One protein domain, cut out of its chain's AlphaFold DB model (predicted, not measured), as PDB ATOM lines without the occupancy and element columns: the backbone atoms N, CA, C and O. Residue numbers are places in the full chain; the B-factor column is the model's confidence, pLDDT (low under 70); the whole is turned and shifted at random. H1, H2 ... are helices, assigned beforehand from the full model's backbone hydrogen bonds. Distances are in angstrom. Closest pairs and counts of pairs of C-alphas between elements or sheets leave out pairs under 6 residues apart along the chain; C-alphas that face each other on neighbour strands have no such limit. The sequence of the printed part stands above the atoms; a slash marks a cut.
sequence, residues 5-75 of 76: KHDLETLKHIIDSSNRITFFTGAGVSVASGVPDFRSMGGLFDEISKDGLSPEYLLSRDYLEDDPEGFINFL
ATOM      1  N   LYS A   5      76.457  96.390 -15.271       92.81
ATOM      2  CA  LYS A   5      77.410  96.543 -14.167       92.81
ATOM      3  C   LYS A   5      77.580  98.011 -13.779       92.81
ATOM      4  O   LYS A   5      77.558  98.333 -12.599       92.81
ATOM      5  N   HIS A   6      77.743  98.893 -14.759       95.31
ATOM      6  CA  HIS A   6      77.864 100.328 -14.514       95.31
ATOM      7  C   HIS A   6      76.578 100.926 -13.923       95.31
ATOM      8  O   HIS A   6      76.644 101.723 -12.987       95.31
ATOM      9  N   ASP A   7      75.419 100.500 -14.423       96.25
ATOM     10  CA  ASP A   7      74.118 101.004 -13.977       96.25
ATOM     11  C   ASP A   7      73.822 100.596 -12.521       96.25
ATOM     12  O   ASP A   7      73.345 101.409 -11.729       96.25
ATOM     13  N   LEU A   8      74.185  99.367 -12.126       97.00
ATOM     14  CA  LEU A   8      74.052  98.889 -10.745       97.00
ATOM     15  C   LEU A   8      74.978  99.622  -9.768       97.00
ATOM     16  O   LEU A   8      74.536  99.996  -8.681       97.00
ATOM     17  N   GLU A   9      76.239  99.863 -10.142       97.69
ATOM     18  CA  GLU A   9      77.165 100.640  -9.301       97.69
ATOM     19  C   GLU A   9      76.691 102.089  -9.134       97.69
ATOM     20  O   GLU A   9      76.769 102.657  -8.044       97.69
ATOM     21  N   THR A  10      76.127 102.672 -10.194       97.19
ATOM     22  CA  THR A  10      75.536 104.015 -10.149       97.19
ATOM     23  C   THR A  10      74.337 104.056  -9.203       97.19
ATOM     24  O   THR A  10      74.268 104.931  -8.338       97.19
ATOM     25  N   LEU A  11      73.420 103.089  -9.307       96.31
ATOM     26  CA  LEU A  11      72.267 102.981  -8.411       96.31
ATOM     27  C   LEU A  11      72.699 102.830  -6.947       96.31
ATOM     28  O   LEU A  11      72.183 103.532  -6.079       96.31
ATOM     29  N   LYS A  12      73.666 101.947  -6.676       97.56
ATOM     30  CA  LYS A  12      74.215 101.748  -5.333       97.56
ATOM     31  C   LYS A  12      74.766 103.052  -4.761       97.56
ATOM     32  O   LYS A  12      74.418 103.419  -3.645       97.56
ATOM     33  N   HIS A  13      75.565 103.782  -5.537       98.12
ATOM     34  CA  HIS A  13      76.125 105.057  -5.095       98.12
ATOM     35  C   HIS A  13      75.043 106.100  -4.770       98.12
ATOM     36  O   HIS A  13      75.154 106.815  -3.772       98.12
ATOM     37  N   ILE A  14      73.984 106.179  -5.582       97.31
ATOM     38  CA  ILE A  14      72.844 107.074  -5.330       97.31
ATOM     39  C   ILE A  14      72.161 106.719  -4.005       97.31
ATOM     40  O   ILE A  14      71.849 107.619  -3.227       97.31
ATOM     41  N   ILE A  15      71.952 105.429  -3.727       97.69
ATOM     42  CA  ILE A  15      71.356 104.965  -2.466       97.69
ATOM     43  C   ILE A  15      72.276 105.300  -1.283       97.69
ATOM     44  O   ILE A  15      71.825 105.938  -0.337       97.69
ATOM     45  N   ASP A  16      73.561 104.944  -1.366       97.94
ATOM     46  CA  ASP A  16      74.535 105.104  -0.274       97.94
ATOM     47  C   ASP A  16      74.784 106.580   0.098       97.94
ATOM     48  O   ASP A  16      75.053 106.898   1.255       97.94
ATOM     49  N   SER A  17      74.701 107.498  -0.873       98.12
ATOM     50  CA  SER A  17      74.934 108.939  -0.662       98.12
ATOM     51  C   SER A  17      73.683 109.732  -0.261       98.12
ATOM     52  O   SER A  17      73.780 110.916   0.077       98.12
ATOM     53  N   SER A  18      72.501 109.107  -0.281       98.00
ATOM     54  CA  SER A  18      71.226 109.783  -0.042       98.00
ATOM     55  C   SER A  18      70.801 109.737   1.424       98.00
ATOM     56  O   SER A  18      70.551 108.680   1.987       98.00
ATOM     57  N   ASN A  19      70.578 110.910   2.022       98.06
ATOM     58  CA  ASN A  19      70.068 111.025   3.398       98.06
ATOM     59  C   ASN A  19      68.529 111.084   3.492       98.06
ATOM     60  O   ASN A  19      67.973 111.104   4.588       98.06
ATOM     61  N   ARG A  20      67.824 111.199   2.357       97.62
ATOM     62  CA  ARG A  20      66.363 111.389   2.292       97.62
ATOM     63  C   ARG A  20      65.778 110.638   1.101       97.62
ATOM     64  O   ARG A  20      65.490 111.231   0.066       97.62
ATOM     65  N   ILE A  21      65.618 109.329   1.254       96.81
ATOM     66  CA  ILE A  21      65.069 108.464   0.207       96.81
ATOM     67  C   ILE A  21      63.546 108.391   0.357       96.81
ATOM     68  O   ILE A  21      63.034 108.196   1.456       96.81
ATOM     69  N   THR A  22      62.824 108.554  -0.750       97.00
ATOM     70  CA  THR A  22      61.374 108.330  -0.832       97.00
ATOM     71  C   THR A  22      61.115 107.220  -1.836       97.00
ATOM     72  O   THR A  22      61.614 107.276  -2.958       97.00
ATOM     73  N   PHE A  23      60.330 106.222  -1.438       94.69
ATOM     74  CA  PHE A  23      59.925 105.126  -2.309       94.69
ATOM     75  C   PHE A  23      58.482 105.339  -2.762       94.69
ATOM     76  O   PHE A  23      57.591 105.513  -1.935       94.69
ATOM     77  N   PHE A  24      58.256 105.288  -4.072       96.38
ATOM     78  CA  PHE A  24      56.919 105.173  -4.646       96.38
ATOM     79  C   PHE A  24      56.669 103.700  -4.940       96.38
ATOM     80  O   PHE A  24      57.275 103.132  -5.848       96.38
ATOM     81  N   THR A  25      55.828 103.069  -4.129       94.62
ATOM     82  CA  THR A  25      55.497 101.649  -4.257       94.62
ATOM     83  C   THR A  25      54.070 101.471  -4.770       94.62
ATOM     84  O   THR A  25      53.245 102.381  -4.722       94.62
ATOM     85  N   GLY A  26      53.786 100.277  -5.278       94.12
ATOM     86  CA  GLY A  26      52.436  99.809  -5.588       94.12
ATOM     87  C   GLY A  26      52.250  98.388  -5.064       94.12
ATOM     88  O   GLY A  26      53.157  97.846  -4.436       94.12
ATOM     89  N   ALA A  27      51.113  97.757  -5.368       93.44
ATOM     90  CA  ALA A  27      50.764  96.421  -4.864       93.44
ATOM     91  C   ALA A  27      51.824  95.332  -5.144       93.44
ATOM     92  O   ALA A  27      51.962  94.394  -4.367       93.44
ATOM     93  N   GLY A  28      52.637  95.497  -6.197       93.75
ATOM     94  CA  GLY A  28      53.706  94.563  -6.564       93.75
ATOM     95  C   GLY A  28      54.701  94.238  -5.440       93.75
ATOM     96  O   GLY A  28      55.232  93.132  -5.405       93.75
ATOM     97  N   VAL A  29      54.926  95.148  -4.480       95.50
ATOM     98  CA  VAL A  29      55.827  94.872  -3.339       95.50
ATOM     99  C   VAL A  29      55.268  93.821  -2.370       95.50
ATOM    100  O   VAL A  29      56.032  93.242  -1.602       95.50
ATOM    101  N   SER A  30      53.960  93.547  -2.421       94.69
ATOM    102  CA  SER A  30      53.256  92.590  -1.558       94.69
ATOM    103  C   SER A  30      52.977  91.241  -2.237       94.69
ATOM    104  O   SER A  30      52.616  90.282  -1.553       94.69
ATOM    105  N   VAL A  31      53.226  91.113  -3.545       93.31
ATOM    106  CA  VAL A  31      53.004  89.859  -4.296       93.31
ATOM    107  C   VAL A  31      53.833  88.711  -3.731       93.31
ATOM    108  O   VAL A  31      53.324  87.611  -3.533       93.31
ATOM    109  N   ALA A  32      55.087  88.976  -3.357       92.06
ATOM    110  CA  ALA A  32      55.951  87.973  -2.736       92.06
ATOM    111  C   ALA A  32      55.440  87.478  -1.365       92.06
ATOM    112  O   ALA A  32      55.844  86.408  -0.918       92.06
ATOM    113  N   SER A  33      54.554  88.235  -0.705       93.69
ATOM    114  CA  SER A  33      53.887  87.833   0.544       93.69
ATOM    115  C   SER A  33      52.537  87.137   0.333       93.69
ATOM    116  O   SER A  33      51.852  86.843   1.307       93.69
ATOM    117  N   GLY A  34      52.157  86.859  -0.918       89.19
ATOM    118  CA  GLY A  34      50.909  86.173  -1.259       89.19
ATOM    119  C   GLY A  34      49.696  87.089  -1.428       89.19
ATOM    120  O   GLY A  34      48.592  86.580  -1.574       89.19
ATOM    121  N   VAL A  35      49.879  88.415  -1.428       89.12
ATOM    122  CA  VAL A  35      48.809  89.377  -1.741       89.12
ATOM    123  C   VAL A  35      48.866  89.697  -3.238       89.12
ATOM    124  O   VAL A  35      49.861  90.286  -3.667       89.12
ATOM    125  N   PRO A  36      47.853  89.329  -4.042       88.56
ATOM    126  CA  PRO A  36      47.849  89.605  -5.475       88.56
ATOM    127  C   PRO A  36      47.935  91.105  -5.770       88.56
ATOM    128  O   PRO A  36      47.438  91.938  -5.009       88.56
ATOM    129  N   ASP A  37      48.554  91.462  -6.897       92.38
ATOM    130  CA  ASP A  37      48.432  92.821  -7.417       92.38
ATOM    131  C   ASP A  37      47.127  92.990  -8.216       92.38
ATOM    132  O   ASP A  37      46.323  92.069  -8.361       92.38
ATOM    133  N   PHE A  38      46.895  94.199  -8.722       89.44
ATOM    134  CA  PHE A  38      45.670  94.504  -9.451       89.44
ATOM    135  C   PHE A  38      45.668  93.988 -10.893       89.44
ATOM    136  O   PHE A  38      44.622  93.568 -11.365       89.44
ATOM    137  N   ARG A  39      46.792  94.073 -11.618       88.94
ATOM    138  CA  ARG A  39      46.802  94.088 -13.100       88.94
ATOM    139  C   ARG A  39      47.587  92.952 -13.752       88.94
ATOM    140  O   ARG A  39      47.534  92.820 -14.973       88.94
ATOM    141  N   SER A  40      48.349  92.182 -12.987       88.44
ATOM    142  CA  SER A  40      49.055  91.008 -13.493       88.44
ATOM    143  C   SER A  40      48.074  89.874 -13.803       88.44
ATOM    144  O   SER A  40      46.940  89.858 -13.328       88.44
ATOM    145  N   MET A  41      48.523  88.899 -14.596       82.06
ATOM    146  CA  MET A  41      47.797  87.640 -14.793       82.06
ATOM    147  C   MET A  41      47.592  86.950 -13.434       82.06
ATOM    148  O   MET A  41      48.554  86.819 -12.675       82.06
ATOM    149  N   GLY A  42      46.361  86.539 -13.120       78.69
ATOM    150  CA  GLY A  42      45.985  86.050 -11.790       78.69
ATOM    151  C   GLY A  42      45.905  87.125 -10.693       78.69
ATOM    152  O   GLY A  42      45.833  86.777  -9.520       78.69
ATOM    153  N   GLY A  43      45.967  88.413 -11.047       82.56
ATOM    154  CA  GLY A  43      45.679  89.532 -10.147       82.56
ATOM    155  C   GLY A  43      44.180  89.831 -10.054       82.56
ATOM    156  O   GLY A  43      43.371  89.240 -10.768       82.56
ATOM    157  N   LEU A  44      43.807  90.804  -9.218       84.38
ATOM    158  CA  LEU A  44      42.400  91.115  -8.921       84.38
ATOM    159  C   LEU A  44      41.552  91.350 -10.185       84.38
ATOM    160  O   LEU A  44      40.422  90.883 -10.268       84.38
ATOM    161  N   PHE A  45      42.088  92.050 -11.192       85.56
ATOM    162  CA  PHE A  45      41.344  92.373 -12.417       85.56
ATOM    163  C   PHE A  45      41.048  91.123 -13.257       85.56
ATOM    164  O   PHE A  45      39.999  91.041 -13.895       85.56
ATOM    165  N   ASP A  46      41.953  90.148 -13.246       81.75
ATOM    166  CA  ASP A  46      41.790  88.866 -13.936       81.75
ATOM    167  C   ASP A  46      40.747  87.979 -13.231       81.75
ATOM    168  O   ASP A  46      40.040  87.200 -13.868       81.75
ATOM    169  N   GLU A  47      40.598  88.126 -11.910       77.19
ATOM    170  CA  GLU A  47      39.562  87.432 -11.143       77.19
ATOM    171  C   GLU A  47      38.166  88.011 -11.403       77.19
ATOM    172  O   GLU A  47      37.265  87.253 -11.760       77.19
ATOM    173  N   ILE A  48      38.003  89.333 -11.304       78.19
ATOM    174  CA  ILE A  48      36.684  89.992 -11.351       78.19
ATOM    175  C   ILE A  48      36.176  90.254 -12.776       78.19
ATOM    176  O   ILE A  48      34.975  90.371 -13.005       78.19
ATOM    177  N   SER A  49      37.063  90.289 -13.778       73.62
ATOM    178  CA  SER A  49      36.650  90.396 -15.190       73.62
ATOM    179  C   SER A  49      35.872  89.172 -15.690       73.62
ATOM    180  O   SER A  49      35.186  89.256 -16.713       73.62
ATOM    181  N   LYS A  50      35.916  88.049 -14.958       72.88
ATOM    182  CA  LYS A  50      35.105  86.853 -15.237       72.88
ATOM    183  C   LYS A  50      33.603  87.124 -15.131       72.88
ATOM    184  O   LYS A  50      32.833  86.456 -15.818       72.88
ATOM    185  N   ASP A  51      33.209  88.136 -14.359       70.56
ATOM    186  CA  ASP A  51      31.812  88.518 -14.141       70.56
ATOM    187  C   ASP A  51      31.282  89.510 -15.198       70.56
ATOM    188  O   ASP A  51      30.134  89.947 -15.143       70.56
ATOM    189  N   GLY A  52      32.094  89.847 -16.212       77.50
ATOM    190  CA  GLY A  52      31.675  90.618 -17.389       77.50
ATOM    191  C   GLY A  52      31.618  92.139 -17.203       77.50
ATOM    192  O   GLY A  52      31.358  92.856 -18.173       77.50
ATOM    193  N   LEU A  53      31.895  92.642 -15.999       80.44
ATOM    194  CA  LEU A  53      32.047  94.068 -15.703       80.44
ATOM    195  C   LEU A  53      33.523  94.478 -15.729       80.44
ATOM    196  O   LEU A  53      34.415  93.668 -15.468       80.44
ATOM    197  N   SER A  54      33.801  95.746 -16.055       87.75
ATOM    198  CA  SER A  54      35.179  96.233 -16.020       87.75
ATOM    199  C   SER A  54      35.656  96.391 -14.569       87.75
ATOM    200  O   SER A  54      34.935  96.951 -13.739       87.75
ATOM    201  N   PRO A  55      36.888  95.961 -14.253       87.38
ATOM    202  CA  PRO A  55      37.504  96.189 -12.949       87.38
ATOM    203  C   PRO A  55      37.478  97.651 -12.490       87.38
ATOM    204  O   PRO A  55      37.293  97.939 -11.308       87.38
ATOM    205  N   GLU A  56      37.639  98.592 -13.423       88.25
ATOM    206  CA  GLU A  56      37.583 100.025 -13.141       88.25
ATOM    207  C   GLU A  56      36.190 100.480 -12.704       88.25
ATOM    208  O   GLU A  56      36.093 101.362 -11.855       88.25
ATOM    209  N   TYR A  57      35.129  99.887 -13.263       89.94
ATOM    210  CA  TYR A  57      33.760 100.169 -12.842       89.94
ATOM    211  C   TYR A  57      33.487  99.576 -11.461       89.94
ATOM    212  O   TYR A  57      32.996 100.289 -10.592       89.94
ATOM    213  N   LEU A  58      33.895  98.328 -11.219       88.50
ATOM    214  CA  LEU A  58      33.725  97.666  -9.920       88.50
ATOM    215  C   LEU A  58      34.428  98.415  -8.773       88.50
ATOM    216  O   LEU A  58      33.931  98.452  -7.656       88.50
ATOM    217  N   LEU A  59      35.557  99.074  -9.052       88.50
ATOM    218  CA  LEU A  59      36.285  99.908  -8.085       88.50
ATOM    219  C   LEU A  59      35.873 101.390  -8.104       88.50
ATOM    220  O   LEU A  59      36.512 102.218  -7.448       88.50
ATOM    221  N   SER A  60      34.845 101.752  -8.874       91.81
ATOM    222  CA  SER A  60      34.406 103.137  -9.016       91.81
ATOM    223  C   SER A  60      33.468 103.570  -7.894       91.81
ATOM    224  O   SER A  60      32.788 102.769  -7.253       91.81
ATOM    225  N   ARG A  61      33.393 104.890  -7.699       94.88
ATOM    226  CA  ARG A  61      32.370 105.504  -6.850       94.88
ATOM    227  C   ARG A  61      30.960 105.226  -7.380       94.88
ATOM    228  O   ARG A  61      30.067 105.021  -6.572       94.88
ATOM    229  N   ASP A  62      30.785 105.211  -8.698       94.75
ATOM    230  CA  ASP A  62      29.476 105.026  -9.326       94.75
ATOM    231  C   ASP A  62      28.906 103.644  -8.978       94.75
ATOM    232  O   ASP A  62      27.774 103.550  -8.524       94.75
ATOM    233  N   TYR A  63      29.719 102.583  -9.048       92.06
ATOM    234  CA  TYR A  63      29.272 101.243  -8.649       92.06
ATOM    235  C   TYR A  63      28.974 101.132  -7.149       92.06
ATOM    236  O   TYR A  63      27.993 100.502  -6.769       92.06
ATOM    237  N   LEU A  64      29.768 101.791  -6.295       93.56
ATOM    238  CA  LEU A  64      29.471 101.884  -4.860       93.56
ATOM    239  C   LEU A  64      28.120 102.566  -4.589       93.56
ATOM    240  O   LEU A  64      27.453 102.217  -3.620       93.56
ATOM    241  N   GLU A  65      27.734 103.555  -5.396       96.38
ATOM    242  CA  GLU A  65      26.461 104.269  -5.251       96.38
ATOM    243  C   GLU A  65      25.280 103.494  -5.854       96.38
ATOM    244  O   GLU A  65      24.202 103.481  -5.258       96.38
ATOM    245  N   ASP A  66      25.492 102.825  -6.988       94.69
ATOM    246  CA  ASP A  66      24.474 102.048  -7.699       94.69
ATOM    247  C   ASP A  66      24.155 100.713  -7.002       94.69
ATOM    248  O   ASP A  66      22.989 100.320  -6.918       94.69
ATOM    249  N   ASP A  67      25.177 100.019  -6.489       92.81
ATOM    250  CA  ASP A  67      25.062  98.727  -5.805       92.81
ATOM    251  C   ASP A  67      26.096  98.591  -4.662       92.81
ATOM    252  O   ASP A  67      27.139  97.942  -4.812       92.81
ATOM    253  N   PRO A  68      25.820  99.176  -3.478       92.81
ATOM    254  CA  PRO A  68      26.726  99.098  -2.334       92.81
ATOM    255  C   PRO A  68      26.976  97.666  -1.839       92.81
ATOM    256  O   PRO A  68      28.062  97.378  -1.337       92.81
ATOM    257  N   GLU A  69      25.986  96.770  -1.944       92.88
ATOM    258  CA  GLU A  69      26.158  95.366  -1.551       92.88
ATOM    259  C   GLU A  69      27.080  94.645  -2.536       92.88
ATOM    260  O   GLU A  69      28.015  93.964  -2.109       92.88
ATOM    261  N   GLY A  70      26.881  94.837  -3.842       89.00
ATOM    262  CA  GLY A  70      27.784  94.337  -4.875       89.00
ATOM    263  C   GLY A  70      29.210  94.862  -4.714       89.00
ATOM    264  O   GLY A  70      30.155  94.075  -4.752       89.00
ATOM    265  N   PHE A  71      29.381  96.154  -4.413       88.81
ATOM    266  CA  PHE A  71      30.691  96.762  -4.152       88.81
ATOM    267  C   PHE A  71      31.441  96.120  -2.966       88.81
ATOM    268  O   PHE A  71      32.664  96.015  -2.976       88.81
ATOM    269  N   ILE A  72      30.741  95.676  -1.922       86.88
ATOM    270  CA  ILE A  72      31.391  94.995  -0.789       86.88
ATOM    271  C   ILE A  72      31.700  93.528  -1.111       86.88
ATOM    272  O   ILE A  72      32.697  92.999  -0.625       86.88
ATOM    273  N   ASN A  73      30.871  92.886  -1.932       84.94
ATOM    274  CA  ASN A  73      30.921  91.444  -2.165       84.94
ATOM    275  C   ASN A  73      31.700  91.021  -3.426       84.94
ATOM    276  O   ASN A  73      31.890  89.824  -3.620       84.94
ATOM    277  N   PHE A  74      32.137  91.947  -4.292       76.44
ATOM    278  CA  PHE A  74      32.933  91.595  -5.485       76.44
ATOM    279  C   PHE A  74      34.407  91.301  -5.169       76.44
ATOM    280  O   PHE A  74      35.122  90.749  -6.006       76.44
ATOM    281  N   LEU A  75      34.881  91.704  -3.986       66.69
ATOM    282  CA  LEU A  75      36.184  91.296  -3.477       66.69
ATOM    283  C   LEU A  75      36.058  89.884  -2.869       66.69
ATOM    284  O   LEU A  75      35.092  89.642  -2.144       66.69
TER     285      LEU A  75
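AT A GLANCE: This is residues 5 to 75 of the 76 residues of the protein "SIR2 family protein" of Staphylococcus aureus (UniProt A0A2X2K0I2). An arm of residues 5 to 25, with H1 at its tip, sticks out from a loose string of short helices, in which H4, H5 and H6 cluster at the far end. The 71 printed residues hold six named helices, H1 to H6, and no named strand: all helix. The whole is extended, radius of gyration of the C-alphas 18.7 A, spanning 51 by 24 by 19 A.

IN THESE COORDINATES: H1, residues 5 to 17, runs 18.5 A from C-alpha 5 at (77.410, 96.543, -14.167). H2 is residues 28 to 31, H3 44 to 51 (12.1 A), H4 55 to 58, H5 61 to 66, and H6 68 to 73, ending at (30.921, 91.444, -2.165).

HOW THE PARTS SIT: H1 and H2 touch no helix. H3 and H4 only just touch, with 3 pairs of C-alphas within 8 A, only at the corner; the closest C-alphas, Phe 45 and Pro 55, are 5.4 A apart. H5 and H6 likewise, C-alphas of Leu 64 and Phe 71 closest at 5.3 A, about perpendicular at 73 degrees. Every O i to N i+4 pair is within hydrogen-bond range in H1, H5 and H6, 2 of 4 in H3; H2 and H4 are too short.

THE WHOLE: The printed part has no cut. The link H2 to H3 is long. Residue 75 is under 70 in pLDDT.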